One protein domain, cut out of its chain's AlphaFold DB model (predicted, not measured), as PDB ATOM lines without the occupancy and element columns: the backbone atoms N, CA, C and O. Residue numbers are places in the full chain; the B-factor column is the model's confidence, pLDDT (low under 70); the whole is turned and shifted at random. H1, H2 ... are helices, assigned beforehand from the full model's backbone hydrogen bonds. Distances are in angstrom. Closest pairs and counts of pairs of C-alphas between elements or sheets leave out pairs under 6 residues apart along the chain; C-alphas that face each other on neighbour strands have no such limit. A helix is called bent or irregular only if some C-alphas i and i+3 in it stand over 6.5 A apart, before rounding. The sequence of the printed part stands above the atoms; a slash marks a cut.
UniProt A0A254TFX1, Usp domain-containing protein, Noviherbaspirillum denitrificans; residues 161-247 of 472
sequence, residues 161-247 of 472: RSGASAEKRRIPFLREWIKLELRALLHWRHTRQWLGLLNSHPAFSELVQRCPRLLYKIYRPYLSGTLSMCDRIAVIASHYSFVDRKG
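Overview. This is residues 161 to 247 of the 472 residues of the protein "Usp domain-containing protein" of Noviherbaspirillum denitrificans (UniProt A0A254TFX1). What shape do the helices make? The two longest, H5 and H1, lie toward opposite ends of the only just elongated domain, with H2, H3 and H4 between them. H2 runs side by side with H5, short H4 is nearest the middle, and H3 is turned about perpendicular to H2 and H4. What is it made of? The printed part has 87 residues with five named helices, H1 to H5 in chain order, and no named strand: all helix. It is compact, with a radius of gyration of the C-alphas of 13.4 A and spans of 42 by 27 by 21 A.

Along the chain. Where are the long helices? H5, residues 229 to 245, is 24.3 A long and ends at C-alpha 245 (370.038, 118.405, 346.092). H1, residues 170 to 186, is 24.5 A long and begins at C-alpha 170 (356.270, 138.994, 313.781). Where are the others? H2 is residues 188 to 198, 14.8 A; H3 is 202 to 210, 13.4 A; H4 is 212 to 219, 13.5 A. H4 is irregular: C-alphas 215 and 218 are 7.3 A apart.

Arrangement. What touches H5? H2 touches it, closest C-alphas Trp 194 and Ile 233 at 6.5 A, at a shallow tilt of 13 degrees, the same way. H4 touches residues 229 to 233 of H5 alone, closest C-alphas Ile 218 and Met 229 at 5.7 A, at a steep tilt of 49 degrees, opposite ways. And H3 and H1? H3 and H4 only just touch, only at the corner, with 3 pairs of C-alphas within 8 A, the closest Val 208 and Leu 214 at 6.1 A. H1 is close to but not clearly touching H4, closest C-alphas Leu 180 and Tyr 216 at 7.0 A, and is apart from H3 and H5. Are the backbones helical? Every O i to N i+4 pair is within hydrogen-bond range in H1, H2 and H5, against 4 of 5 in H3 and 0 of 4 in H4, where 4 of 5 O i to N i+3 pairs are.

Size, cuts and confidence. How large is it? The two C-alphas farthest apart, of Ile 171 and Lys 246, are 42.3 A apart. Is it continuous and confident? The printed part has no cut and no long link. Its mean pLDDT is 81.7, with residues 163 to 174 and 176 under 70.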
ATOM      1  N   ARG A 161     368.095 135.040 323.530       71.50
ATOM      2  CA  ARG A 161     367.198 134.743 322.408       71.50
ATOM      3  C   ARG A 161     366.229 133.598 322.695       71.50
ATOM      4  O   ARG A 161     365.156 133.579 322.107       71.50
ATOM      5  N   SER A 162     366.548 132.702 323.633       74.81
ATOM      6  CA  SER A 162     365.631 131.643 324.073       74.81
ATOM      7  C   SER A 162     364.373 132.202 324.759       74.81
ATOM      8  O   SER A 162     363.401 131.476 324.930       74.81
ATOM      9  N   GLY A 163     364.363 133.490 325.138       62.34
ATOM     10  CA  GLY A 163     363.241 134.152 325.811       62.34
ATOM     11  C   GLY A 163     362.212 134.744 324.852       62.34
ATOM     12  O   GLY A 163     361.098 135.082 325.256       62.34
ATOM     13  N   ALA A 164     362.556 134.867 323.572       62.19
ATOM     14  CA  ALA A 164     361.626 135.286 322.540       62.19
ATOM     15  C   ALA A 164     360.910 134.037 322.001       62.19
ATOM     16  O   ALA A 164     361.468 133.274 321.218       62.19
ATOM     17  N   SER A 165     359.677 133.792 322.460       54.38
ATOM     18  CA  SER A 165     358.859 132.669 321.972       54.38
ATOM     19  C   SER A 165     358.532 132.857 320.487       54.38
ATOM     20  O   SER A 165     357.895 133.844 320.122       54.38
ATOM     21  N   ALA A 166     358.951 131.908 319.647       47.41
ATOM     22  CA  ALA A 166     358.752 131.927 318.195       47.41
ATOM     23  C   ALA A 166     357.272 131.840 317.754       47.41
ATOM     24  O   ALA A 166     356.977 132.019 316.576       47.41
ATOM     25  N   GLU A 167     356.336 131.600 318.679       46.16
ATOM     26  CA  GLU A 167     354.909 131.384 318.389       46.16
ATOM     27  C   GLU A 167     354.084 132.666 318.177       46.16
ATOM     28  O   GLU A 167     352.902 132.596 317.845       46.16
ATOM     29  N   LYS A 168     354.658 133.863 318.356       42.78
ATOM     30  CA  LYS A 168     353.905 135.123 318.222       42.78
ATOM     31  C   LYS A 168     354.139 135.795 316.870       42.78
ATOM     32  O   LYS A 168     355.260 135.845 316.376       42.78
ATOM     33  N   ARG A 169     353.064 136.377 316.310       46.44
ATOM     34  CA  ARG A 169     353.078 137.247 315.113       46.44
ATOM     35  C   ARG A 169     354.299 138.189 315.135       46.44
ATOM     36  O   ARG A 169     354.640 138.736 316.183       46.44
ATOM     37  N   ARG A 170     354.927 138.394 313.968       54.44
ATOM     38  CA  ARG A 170     356.270 138.994 313.781       54.44
ATOM     39  C   ARG A 170     356.551 140.304 314.550       54.44
ATOM     40  O   ARG A 170     357.670 140.486 315.015       54.44
ATOM     41  N   ILE A 171     355.570 141.195 314.726       54.28
ATOM     42  CA  ILE A 171     355.784 142.537 315.314       54.28
ATOM     43  C   ILE A 171     355.845 142.525 316.864       54.28
ATOM     44  O   ILE A 171     356.833 143.002 317.425       54.28
ATOM     45  N   PRO A 172     354.868 141.951 317.604       57.44
ATOM     46  CA  PRO A 172     354.980 141.774 319.059       57.44
ATOM     47  C   PRO A 172     356.228 140.999 319.502       57.44
ATOM     48  O   PRO A 172     356.766 141.265 320.576       57.44
ATOM     49  N   PHE A 173     356.674 140.047 318.677       61.34
ATOM     50  CA  PHE A 173     357.884 139.261 318.902       61.34
ATOM     51  C   PHE A 173     359.142 140.136 318.933       61.34
ATOM     52  O   PHE A 173     359.906 140.078 319.897       61.34
ATOM     53  N   LEU A 174     359.312 140.998 317.925       65.00
ATOM     54  CA  LEU A 174     360.468 141.884 317.816       65.00
ATOM     55  C   LEU A 174     360.532 142.872 318.987       65.00
ATOM     56  O   LEU A 174     361.590 143.058 319.578       65.00
ATOM     57  N   ARG A 175     359.388 143.441 319.393       71.94
ATOM     58  CA  ARG A 175     359.328 144.371 320.531       71.94
ATOM     59  C   ARG A 175     359.761 143.720 321.844       71.94
ATOM     60  O   ARG A 175     360.518 144.320 322.603       71.94
ATOM     61  N   GLU A 176     359.254 142.525 322.149       68.12
ATOM     62  CA  GLU A 176     359.633 141.811 323.376       68.12
ATOM     63  C   GLU A 176     361.104 141.380 323.334       68.12
ATOM     64  O   GLU A 176     361.807 141.534 324.331       68.12
ATOM     65  N   TRP A 177     361.593 140.949 322.168       70.88
ATOM     66  CA  TRP A 177     363.002 140.619 321.974       70.88
ATOM     67  C   TRP A 177     363.920 141.834 322.176       70.88
ATOM     68  O   TRP A 177     364.807 141.771 323.022       70.88
ATOM     69  N   ILE A 178     363.659 142.967 321.510       74.44
ATOM     70  CA  ILE A 178     364.426 144.217 321.682       74.44
ATOM     71  C   ILE A 178     364.430 144.646 323.147       74.44
ATOM     72  O   ILE A 178     365.467 144.989 323.708       74.44
ATOM     73  N   LYS A 179     363.266 144.604 323.797       79.88
ATOM     74  CA  LYS A 179     363.124 144.976 325.205       79.88
ATOM     75  C   LYS A 179     363.944 144.072 326.122       79.88
ATOM     76  O   LYS A 179     364.488 144.558 327.115       79.88
ATOM     77  N   LEU A 180     364.011 142.774 325.832       80.06
ATOM     78  CA  LEU A 180     364.815 141.827 326.596       80.06
ATOM     79  C   LEU A 180     366.312 142.046 326.358       80.06
ATOM     80  O   LEU A 180     367.056 142.104 327.329       80.06
ATOM     81  N   GLU A 181     366.733 142.229 325.108       78.38
ATOM     82  CA  GLU A 181     368.132 142.499 324.751       78.38
ATOM     83  C   GLU A 181     368.619 143.823 325.355       78.38
ATOM     84  O   GLU A 181     369.672 143.863 325.985       78.38
ATOM     85  N   LEU A 182     367.826 144.897 325.284       82.44
ATOM     86  CA  LEU A 182     368.171 146.182 325.900       82.44
ATOM     87  C   LEU A 182     368.376 146.043 327.414       82.44
ATOM     88  O   LEU A 182     369.333 146.574 327.968       82.44
ATOM     89  N   ARG A 183     367.510 145.293 328.100       84.75
ATOM     90  CA  ARG A 183     367.668 145.026 329.539       84.75
ATOM     91  C   ARG A 183     368.866 144.141 329.836       84.75
ATOM     92  O   ARG A 183     369.558 144.381 330.821       84.75
ATOM     93  N   ALA A 184     369.109 143.151 328.983       81.00
ATOM     94  CA  ALA A 184     370.262 142.276 329.076       81.00
ATOM     95  C   ALA A 184     371.571 143.065 328.960       81.00
ATOM     96  O   ALA A 184     372.511 142.769 329.694       81.00
ATOM     97  N   LEU A 185     371.603 144.093 328.105       79.31
ATOM     98  CA  LEU A 185     372.719 145.029 327.957       79.31
ATOM     99  C   LEU A 185     372.857 145.963 329.161       79.31
ATOM    100  O   LEU A 185     373.934 146.047 329.747       79.31
ATOM    101  N   LEU A 186     371.768 146.623 329.567       81.94
ATOM    102  CA  LEU A 186     371.767 147.553 330.704       81.94
ATOM    103  C   LEU A 186     372.182 146.874 332.018       81.94
ATOM    104  O   LEU A 186     372.827 147.495 332.856       81.94
ATOM    105  N   HIS A 187     371.847 145.593 332.191       82.19
ATOM    106  CA  HIS A 187     372.152 144.820 333.396       82.19
ATOM    107  C   HIS A 187     373.124 143.661 333.137       82.19
ATOM    108  O   HIS A 187     373.021 142.618 333.780       82.19
ATOM    109  N   TRP A 188     374.085 143.831 332.224       82.81
ATOM    110  CA  TRP A 188     374.936 142.748 331.706       82.81
ATOM    111  C   TRP A 188     375.602 141.851 332.764       82.81
ATOM    112  O   TRP A 188     375.694 140.643 332.543       82.81
ATOM    113  N   ARG A 189     376.031 142.391 333.917       82.75
ATOM    114  CA  ARG A 189     376.626 141.592 335.010       82.75
ATOM    115  C   ARG A 189     375.626 140.578 335.571       82.75
ATOM    116  O   ARG A 189     375.890 139.378 335.578       82.75
ATOM    117  N   HIS A 190     374.442 141.059 335.944       84.19
ATOM    118  CA  HIS A 190     373.335 140.238 336.435       84.19
ATOM    119  C   HIS A 190     372.815 139.291 335.350       84.19
ATOM    120  O   HIS A 190     372.519 138.133 335.620       84.19
ATOM    121  N   THR A 191     372.766 139.751 334.099       84.38
ATOM    122  CA  THR A 191     372.429 138.917 332.941       84.38
ATOM    123  C   THR A 191     373.390 137.743 332.798       84.38
ATOM    124  O   THR A 191     372.953 136.617 332.576       84.38
ATOM    125  N   ARG A 192     374.701 137.981 332.931       82.62
ATOM    126  CA  ARG A 192     375.723 136.935 332.846       82.62
ATOM    127  C   ARG A 192     375.567 135.921 333.976       82.62
ATOM    128  O   ARG A 192     375.600 134.727 333.703       82.62
ATOM    129  N   GLN A 193     375.350 136.384 335.206       83.38
ATOM    130  CA  GLN A 193     375.056 135.517 336.352       83.38
ATOM    131  C   GLN A 193     373.797 134.670 336.116       83.38
ATOM    132  O   GLN A 193     373.804 133.463 336.335       83.38
ATOM    133  N   TRP A 194     372.731 135.292 335.614       89.88
ATOM    134  CA  TRP A 194     371.464 134.631 335.329       89.88
ATOM    135  C   TRP A 194     371.568 133.588 334.213       89.88
ATOM    136  O   TRP A 194     371.065 132.478 334.354       89.88
ATOM    137  N   LEU A 195     372.264 133.900 333.118       85.62
ATOM    138  CA  LEU A 195     372.545 132.919 332.068       85.62
ATOM    139  C   LEU A 195     373.479 131.813 332.557       85.62
ATOM    140  O   LEU A 195     373.298 130.671 332.147       85.62
ATOM    141  N   GLY A 196     374.441 132.124 333.430       84.25
ATOM    142  CA  GLY A 196     375.261 131.120 334.107       84.25
ATOM    143  C   GLY A 196     374.391 130.128 334.877       84.25
ATOM    144  O   GLY A 196     374.514 128.925 334.672       84.25
ATOM    145  N   LEU A 197     373.424 130.632 335.650       86.19
ATOM    146  CA  LEU A 197     372.442 129.807 336.351       86.19
ATOM    147  C   LEU A 197     371.629 128.931 335.390       86.19
ATOM    148  O   LEU A 197     371.557 127.720 335.561       86.19
ATOM    149  N   LEU A 198     371.046 129.522 334.346       87.75
ATOM    150  CA  LEU A 198     370.206 128.795 333.389       87.75
ATOM    151  C   LEU A 198     370.983 127.800 332.514       87.75
ATOM    152  O   LEU A 198     370.368 126.939 331.893       87.75
ATOM    153  N   ASN A 199     372.309 127.908 332.437       86.06
ATOM    154  CA  ASN A 199     373.165 126.939 331.749       86.06
ATOM    155  C   ASN A 199     373.880 125.980 332.711       86.06
ATOM    156  O   ASN A 199     374.618 125.118 332.248       86.06
ATOM    157  N   SER A 200     373.657 126.103 334.024       82.88
ATOM    158  CA  SER A 200     374.290 125.238 335.029       82.88
ATOM    159  C   SER A 200     373.698 123.830 335.078       82.88
ATOM    160  O   SER A 200     374.376 122.903 335.504       82.88
ATOM    161  N   HIS A 201     372.447 123.653 334.635       84.56
ATOM    162  CA  HIS A 201     371.772 122.360 334.673       84.56
ATOM    163  C   HIS A 201     370.915 122.118 333.411       84.56
ATOM    164  O   HIS A 201     370.144 123.003 333.018       84.56
ATOM    165  N   PRO A 202     370.967 120.915 332.802       83.81
ATOM    166  CA  PRO A 202     370.191 120.538 331.614       83.81
ATOM    167  C   PRO A 202     368.684 120.848 331.706       83.81
ATOM    168  O   PRO A 202     368.088 121.328 330.742       83.81
ATOM    169  N   ALA A 203     368.086 120.646 332.885       87.19
ATOM    170  CA  ALA A 203     366.661 120.893 333.138       87.19
ATOM    171  C   ALA A 203     366.204 122.325 332.805       87.19
ATOM    172  O   ALA A 203     365.065 122.527 332.389       87.19
ATOM    173  N   PHE A 204     367.070 123.337 332.937       88.31
ATOM    174  CA  PHE A 204     366.684 124.714 332.615       88.31
ATOM    175  C   PHE A 204     366.420 124.924 331.132       88.31
ATOM    176  O   PHE A 204     365.550 125.719 330.789       88.31
ATOM    177  N   SER A 205     367.123 124.209 330.250       86.19
ATOM    178  CA  SER A 205     366.835 124.256 328.814       86.19
ATOM    179  C   SER A 205     365.387 123.843 328.545       86.19
ATOM    180  O   SER A 205     364.678 124.514 327.797       86.19
ATOM    181  N   GLU A 206     364.918 122.794 329.218       86.56
ATOM    182  CA  GLU A 206     363.543 122.317 329.112       86.56
ATOM    183  C   GLU A 206     362.538 123.296 329.739       86.56
ATOM    184  O   GLU A 206     361.549 123.664 329.102       86.56
ATOM    185  N   LEU A 207     362.817 123.797 330.947       88.88
ATOM    186  CA  LEU A 207     361.957 124.781 331.615       88.88
ATOM    187  C   LEU A 207     361.831 126.086 330.808       88.88
ATOM    188  O   LEU A 207     360.742 126.654 330.726       88.88
ATOM    189  N   VAL A 208     362.913 126.554 330.176       87.12
ATOM    190  CA  VAL A 208     362.907 127.750 329.314       87.12
ATOM    191  C   VAL A 208     362.161 127.495 328.009       87.12
ATOM    192  O   VAL A 208     361.444 128.382 327.555       87.12
ATOM    193  N   GLN A 209     362.280 126.308 327.409       83.25
ATOM    194  CA  GLN A 209     361.503 125.960 326.214       83.25
ATOM    195  C   GLN A 209     360.000 125.977 326.502       83.25
ATOM    196  O   GLN A 209     359.232 126.541 325.724       83.25
ATOM    197  N   ARG A 210     359.589 125.429 327.651       82.06
ATOM    198  CA  ARG A 210     358.189 125.434 328.100       82.06
ATOM    199  C   ARG A 210     357.720 126.826 328.516       82.06
ATOM    200  O   ARG A 210     356.575 127.200 328.278       82.06
ATOM    201  N   CYS A 211     358.605 127.624 329.110       83.75
ATOM    202  CA  CYS A 211     358.299 128.980 329.541       83.75
ATOM    203  C   CYS A 211     359.436 129.966 329.232       83.75
ATOM    204  O   CYS A 211     360.235 130.322 330.107       83.75
ATOM    205  N   PRO A 212     359.451 130.537 328.014       82.75
ATOM    206  CA  PRO A 212     360.451 131.532 327.616       82.75
ATOM    207  C   PRO A 212     360.455 132.782 328.510       82.75
ATOM    208  O   PRO A 212     361.454 133.492 328.632       82.75
ATOM    209  N   ARG A 213     359.334 133.046 329.198       83.19
ATOM    210  CA  ARG A 213     359.194 134.147 330.159       83.19
ATOM    211  C   ARG A 213     360.096 134.014 331.382       83.19
ATOM    212  O   ARG A 213     360.345 135.038 332.021       83.19
ATOM    213  N   LEU A 214     360.628 132.825 331.667       85.88
ATOM    214  CA  LEU A 214     361.623 132.612 332.716       85.88
ATOM    215  C   LEU A 214     362.830 133.552 332.536       85.88
ATOM    216  O   LEU A 214     363.321 134.116 333.509       85.88
ATOM    217  N   LEU A 215     363.230 133.855 331.296       86.56
ATOM    218  CA  LEU A 215     364.339 134.777 331.019       86.56
ATOM    219  C   LEU A 215     364.071 136.233 331.419       86.56
ATOM    220  O   LEU A 215     365.012 136.984 331.658       86.56
ATOM    221  N   TYR A 216     362.806 136.636 331.547       86.31
ATOM    222  CA  TYR A 216     362.439 137.994 331.950       86.31
ATOM    223  C   TYR A 216     362.429 138.183 333.470       86.31
ATOM    224  O   TYR A 216     362.219 139.302 333.942       86.31
ATOM    225  N   LYS A 217     362.588 137.098 334.234       88.81
ATOM    226  CA  LYS A 217     362.257 137.035 335.661       88.81
ATOM    227  C   LYS A 217     363.098 137.981 336.512       88.81
ATOM    228  O   LYS A 217     362.540 138.664 337.362       88.81
ATOM    229  N   ILE A 218     364.386 138.125 336.202       90.50
ATOM    230  CA  ILE A 218     365.282 139.041 336.922       90.50
ATOM    231  C   ILE A 218     364.967 140.523 336.648       90.50
ATOM    232  O   ILE A 218     365.122 141.368 337.529       90.50
ATOM    233  N   TYR A 219     364.437 140.849 335.461       89.19
ATOM    234  CA  TYR A 219     364.183 142.232 335.024       89.19
ATOM    235  C   TYR A 219     362.823 142.791 335.444       89.19
ATOM    236  O   TYR A 219     362.462 143.910 335.073       89.19
ATOM    237  N   ARG A 220     362.025 142.011 336.169       88.44
ATOM    238  CA  ARG A 220     360.712 142.418 336.674       88.44
ATOM    239  C   ARG A 220     360.629 142.111 338.166       88.44
ATOM    240  O   ARG A 220     361.314 141.198 338.617       88.44
ATOM    241  N   PRO A 221     359.787 142.825 338.933       89.56
ATOM    242  CA  PRO A 221     359.545 142.450 340.319       89.56
ATOM    243  C   PRO A 221     359.079 140.987 340.380       89.56
ATOM    244  O   PRO A 221     358.232 140.583 339.565       89.56
ATOM    245  N   TYR A 222     359.682 140.230 341.297       91.94
ATOM    246  CA  TYR A 222     359.530 138.788 341.490       91.94
ATOM    247  C   TYR A 222     359.571 138.470 342.989       91.94
ATOM    248  O   TYR A 222     360.421 139.013 343.691       91.94
ATOM    249  N   LEU A 223     358.673 137.589 343.441       91.62
ATOM    250  CA  LEU A 223     358.432 137.118 344.810       91.62
ATOM    251  C   LEU A 223     358.045 138.207 345.825       91.62
ATOM    252  O   LEU A 223     357.030 138.076 346.500       91.62
ATOM    253  N   SER A 224     358.815 139.290 345.910       91.62
ATOM    254  CA  SER A 224     358.532 140.478 346.712       91.62
ATOM    255  C   SER A 224     359.048 141.743 346.011       91.62
ATOM    256  O   SER A 224     360.042 141.716 345.281       91.62
ATOM    257  N   GLY A 225     358.360 142.864 346.224       89.81
ATOM    258  CA  GLY A 225     358.756 144.193 345.763       89.81
ATOM    259  C   GLY A 225     360.054 144.695 346.399       89.81
ATOM    260  O   GLY A 225     360.697 145.571 345.827       89.81
ATOM    261  N   THR A 226     360.475 144.102 347.518       89.38
ATOM    262  CA  THR A 226     361.709 144.469 348.228       89.38
ATOM    263  C   THR A 226     362.964 143.810 347.662       89.38
ATOM    264  O   THR A 226     364.066 144.198 348.032       89.38
ATOM    265  N   LEU A 227     362.835 142.832 346.754       90.69
ATOM    266  CA  LEU A 227     363.991 142.114 346.211       90.69
ATOM    267  C   LEU A 227     364.672 142.894 345.083       90.69
ATOM    268  O   LEU A 227     364.048 143.193 344.049       90.69
ATOM    269  N   SER A 228     365.974 143.134 345.245       90.31
ATOM    270  CA  SER A 228     366.857 143.635 344.191       90.31
ATOM    271  C   SER A 228     367.068 142.589 343.089       90.31
ATOM    272  O   SER A 228     366.651 141.435 343.203       90.31
ATOM    273  N   MET A 229     367.711 142.967 341.981       88.88
ATOM    274  CA  MET A 229     368.022 142.010 340.911       88.88
ATOM    275  C   MET A 229     368.964 140.892 341.385       88.88
ATOM    276  O   MET A 229     368.723 139.734 341.044       88.88
ATOM    277  N   CYS A 230     369.968 141.224 342.204       89.31
ATOM    278  CA  CYS A 230     370.837 140.245 342.860       89.31
ATOM    279  C   CYS A 230     370.033 139.287 343.740       89.31
ATOM    280  O   CYS A 230     370.158 138.075 343.581       89.31
ATOM    281  N   ASP A 231     369.153 139.809 344.601       90.69
ATOM    282  CA  ASP A 231     368.358 138.967 345.505       90.69
ATOM    283  C   ASP A 231     367.446 138.012 344.733       90.69
ATOM    284  O   ASP A 231     367.267 136.863 345.126       90.69
ATOM    285  N   ARG A 232     366.884 138.461 343.603       92.81
ATOM    286  CA  ARG A 232     366.067 137.603 342.728       92.81
ATOM    287  C   ARG A 232     366.887 136.440 342.183       92.81
ATOM    288  O   ARG A 232     366.406 135.311 342.214       92.81
ATOM    289  N   ILE A 233     368.102 136.702 341.699       91.62
ATOM    290  CA  ILE A 233     369.003 135.651 341.208       91.62
ATOM    291  C   ILE A 233     369.358 134.697 342.349       91.62
ATOM    292  O   ILE A 233     369.206 133.491 342.181       91.62
ATOM    293  N   ALA A 234     369.749 135.221 343.512       90.38
ATOM    294  CA  ALA A 234     370.136 134.424 344.674       90.38
ATOM    295  C   ALA A 234     368.996 133.526 345.180       90.38
ATOM    296  O   ALA A 234     369.206 132.342 345.434       90.38
ATOM    297  N   VAL A 235     367.770 134.050 345.269       92.31
ATOM    298  CA  VAL A 235     366.593 133.275 345.688       92.31
ATOM    299  C   VAL A 235     366.275 132.162 344.690       92.31
ATOM    300  O   VAL A 235     366.034 131.030 345.101       92.31
ATOM    301  N   ILE A 236     366.300 132.453 343.386       93.12
ATOM    302  CA  ILE A 236     366.039 131.437 342.358       93.12
ATOM    303  C   ILE A 236     367.160 130.387 342.351       93.12
ATOM    304  O   ILE A 236     366.887 129.192 342.260       93.12
ATOM    305  N   ALA A 237     368.415 130.808 342.502       91.50
ATOM    306  CA  ALA A 237     369.547 129.900 342.614       91.50
ATOM    307  C   ALA A 237     369.412 128.983 343.833       91.50
ATOM    308  O   ALA A 237     369.525 127.767 343.693       91.50
ATOM    309  N   SER A 238     369.096 129.533 345.007       92.44
ATOM    310  CA  SER A 238     368.865 128.757 346.230       92.44
ATOM    311  C   SER A 238     367.714 127.759 346.061       92.44
ATOM    312  O   SER A 238     367.858 126.590 346.430       92.44
ATOM    313  N   HIS A 239     366.621 128.167 345.407       95.00
ATOM    314  CA  HIS A 239     365.501 127.283 345.097       95.00
ATOM    315  C   HIS A 239     365.934 126.060 344.297       95.00
ATOM    316  O   HIS A 239     365.707 124.926 344.721       95.00
ATOM    317  N   TYR A 240     366.565 126.282 343.146       93.12
ATOM    318  CA  TYR A 240     366.947 125.185 342.268       93.12
ATOM    319  C   TYR A 240     368.112 124.366 342.832       93.12
ATOM    320  O   TYR A 240     368.107 123.152 342.659       93.12
ATOM    321  N   SER A 241     369.009 124.970 343.621       91.19
ATOM    322  CA  SER A 241     370.008 124.233 344.416       91.19
ATOM    323  C   SER A 241     369.343 123.258 345.382       91.19
ATOM    324  O   SER A 241     369.813 122.145 345.593       91.19
ATOM    325  N   PHE A 242     368.269 123.682 346.051       92.00
ATOM    326  CA  PHE A 242     367.535 122.821 346.971       92.00
ATOM    327  C   PHE A 242     366.792 121.708 346.223       92.00
ATOM    328  O   PHE A 242     366.886 120.548 346.622       92.00
ATOM    329  N   VAL A 243     366.090 122.052 345.140       93.44
ATOM    330  CA  VAL A 243     365.366 121.094 344.288       93.44
ATOM    331  C   VAL A 243     366.308 120.015 343.765       93.44
ATOM    332  O   VAL A 243     365.989 118.834 343.878       93.44
ATOM    333  N   ASP A 244     367.469 120.410 343.249       90.81
ATOM    334  CA  ASP A 244     368.484 119.501 342.723       90.81
ATOM    335  C   ASP A 244     369.048 118.587 343.820       90.81
ATOM    336  O   ASP A 244     368.928 117.366 343.739       90.81
ATOM    337  N   ARG A 245     369.514 119.166 344.939       89.75
ATOM    338  CA  ARG A 245     370.038 118.405 346.092       89.75
ATOM    339  C   ARG A 245     369.036 117.412 346.687       89.75
ATOM    340  O   ARG A 245     369.443 116.454 347.340       89.75
ATOM    341  N   LYS A 246     367.734 117.652 346.522       90.81
ATOM    342  CA  LYS A 246     366.658 116.764 346.982       90.81
ATOM    343  C   LYS A 246     366.154 115.796 345.909       90.81
ATOM    344  O   LYS A 246     365.222 115.057 346.199       90.81
ATOM    345  N   GLY A 247     366.713 115.799 344.700       90.56
ATOM    346  CA  GLY A 247     366.242 114.947 343.603       90.56
ATOM    347  C   GLY A 247     364.844 115.320 343.093       90.56
ATOM    348  O   GLY A 247     364.161 114.507 342.482       90.56
TER     349      GLY A 247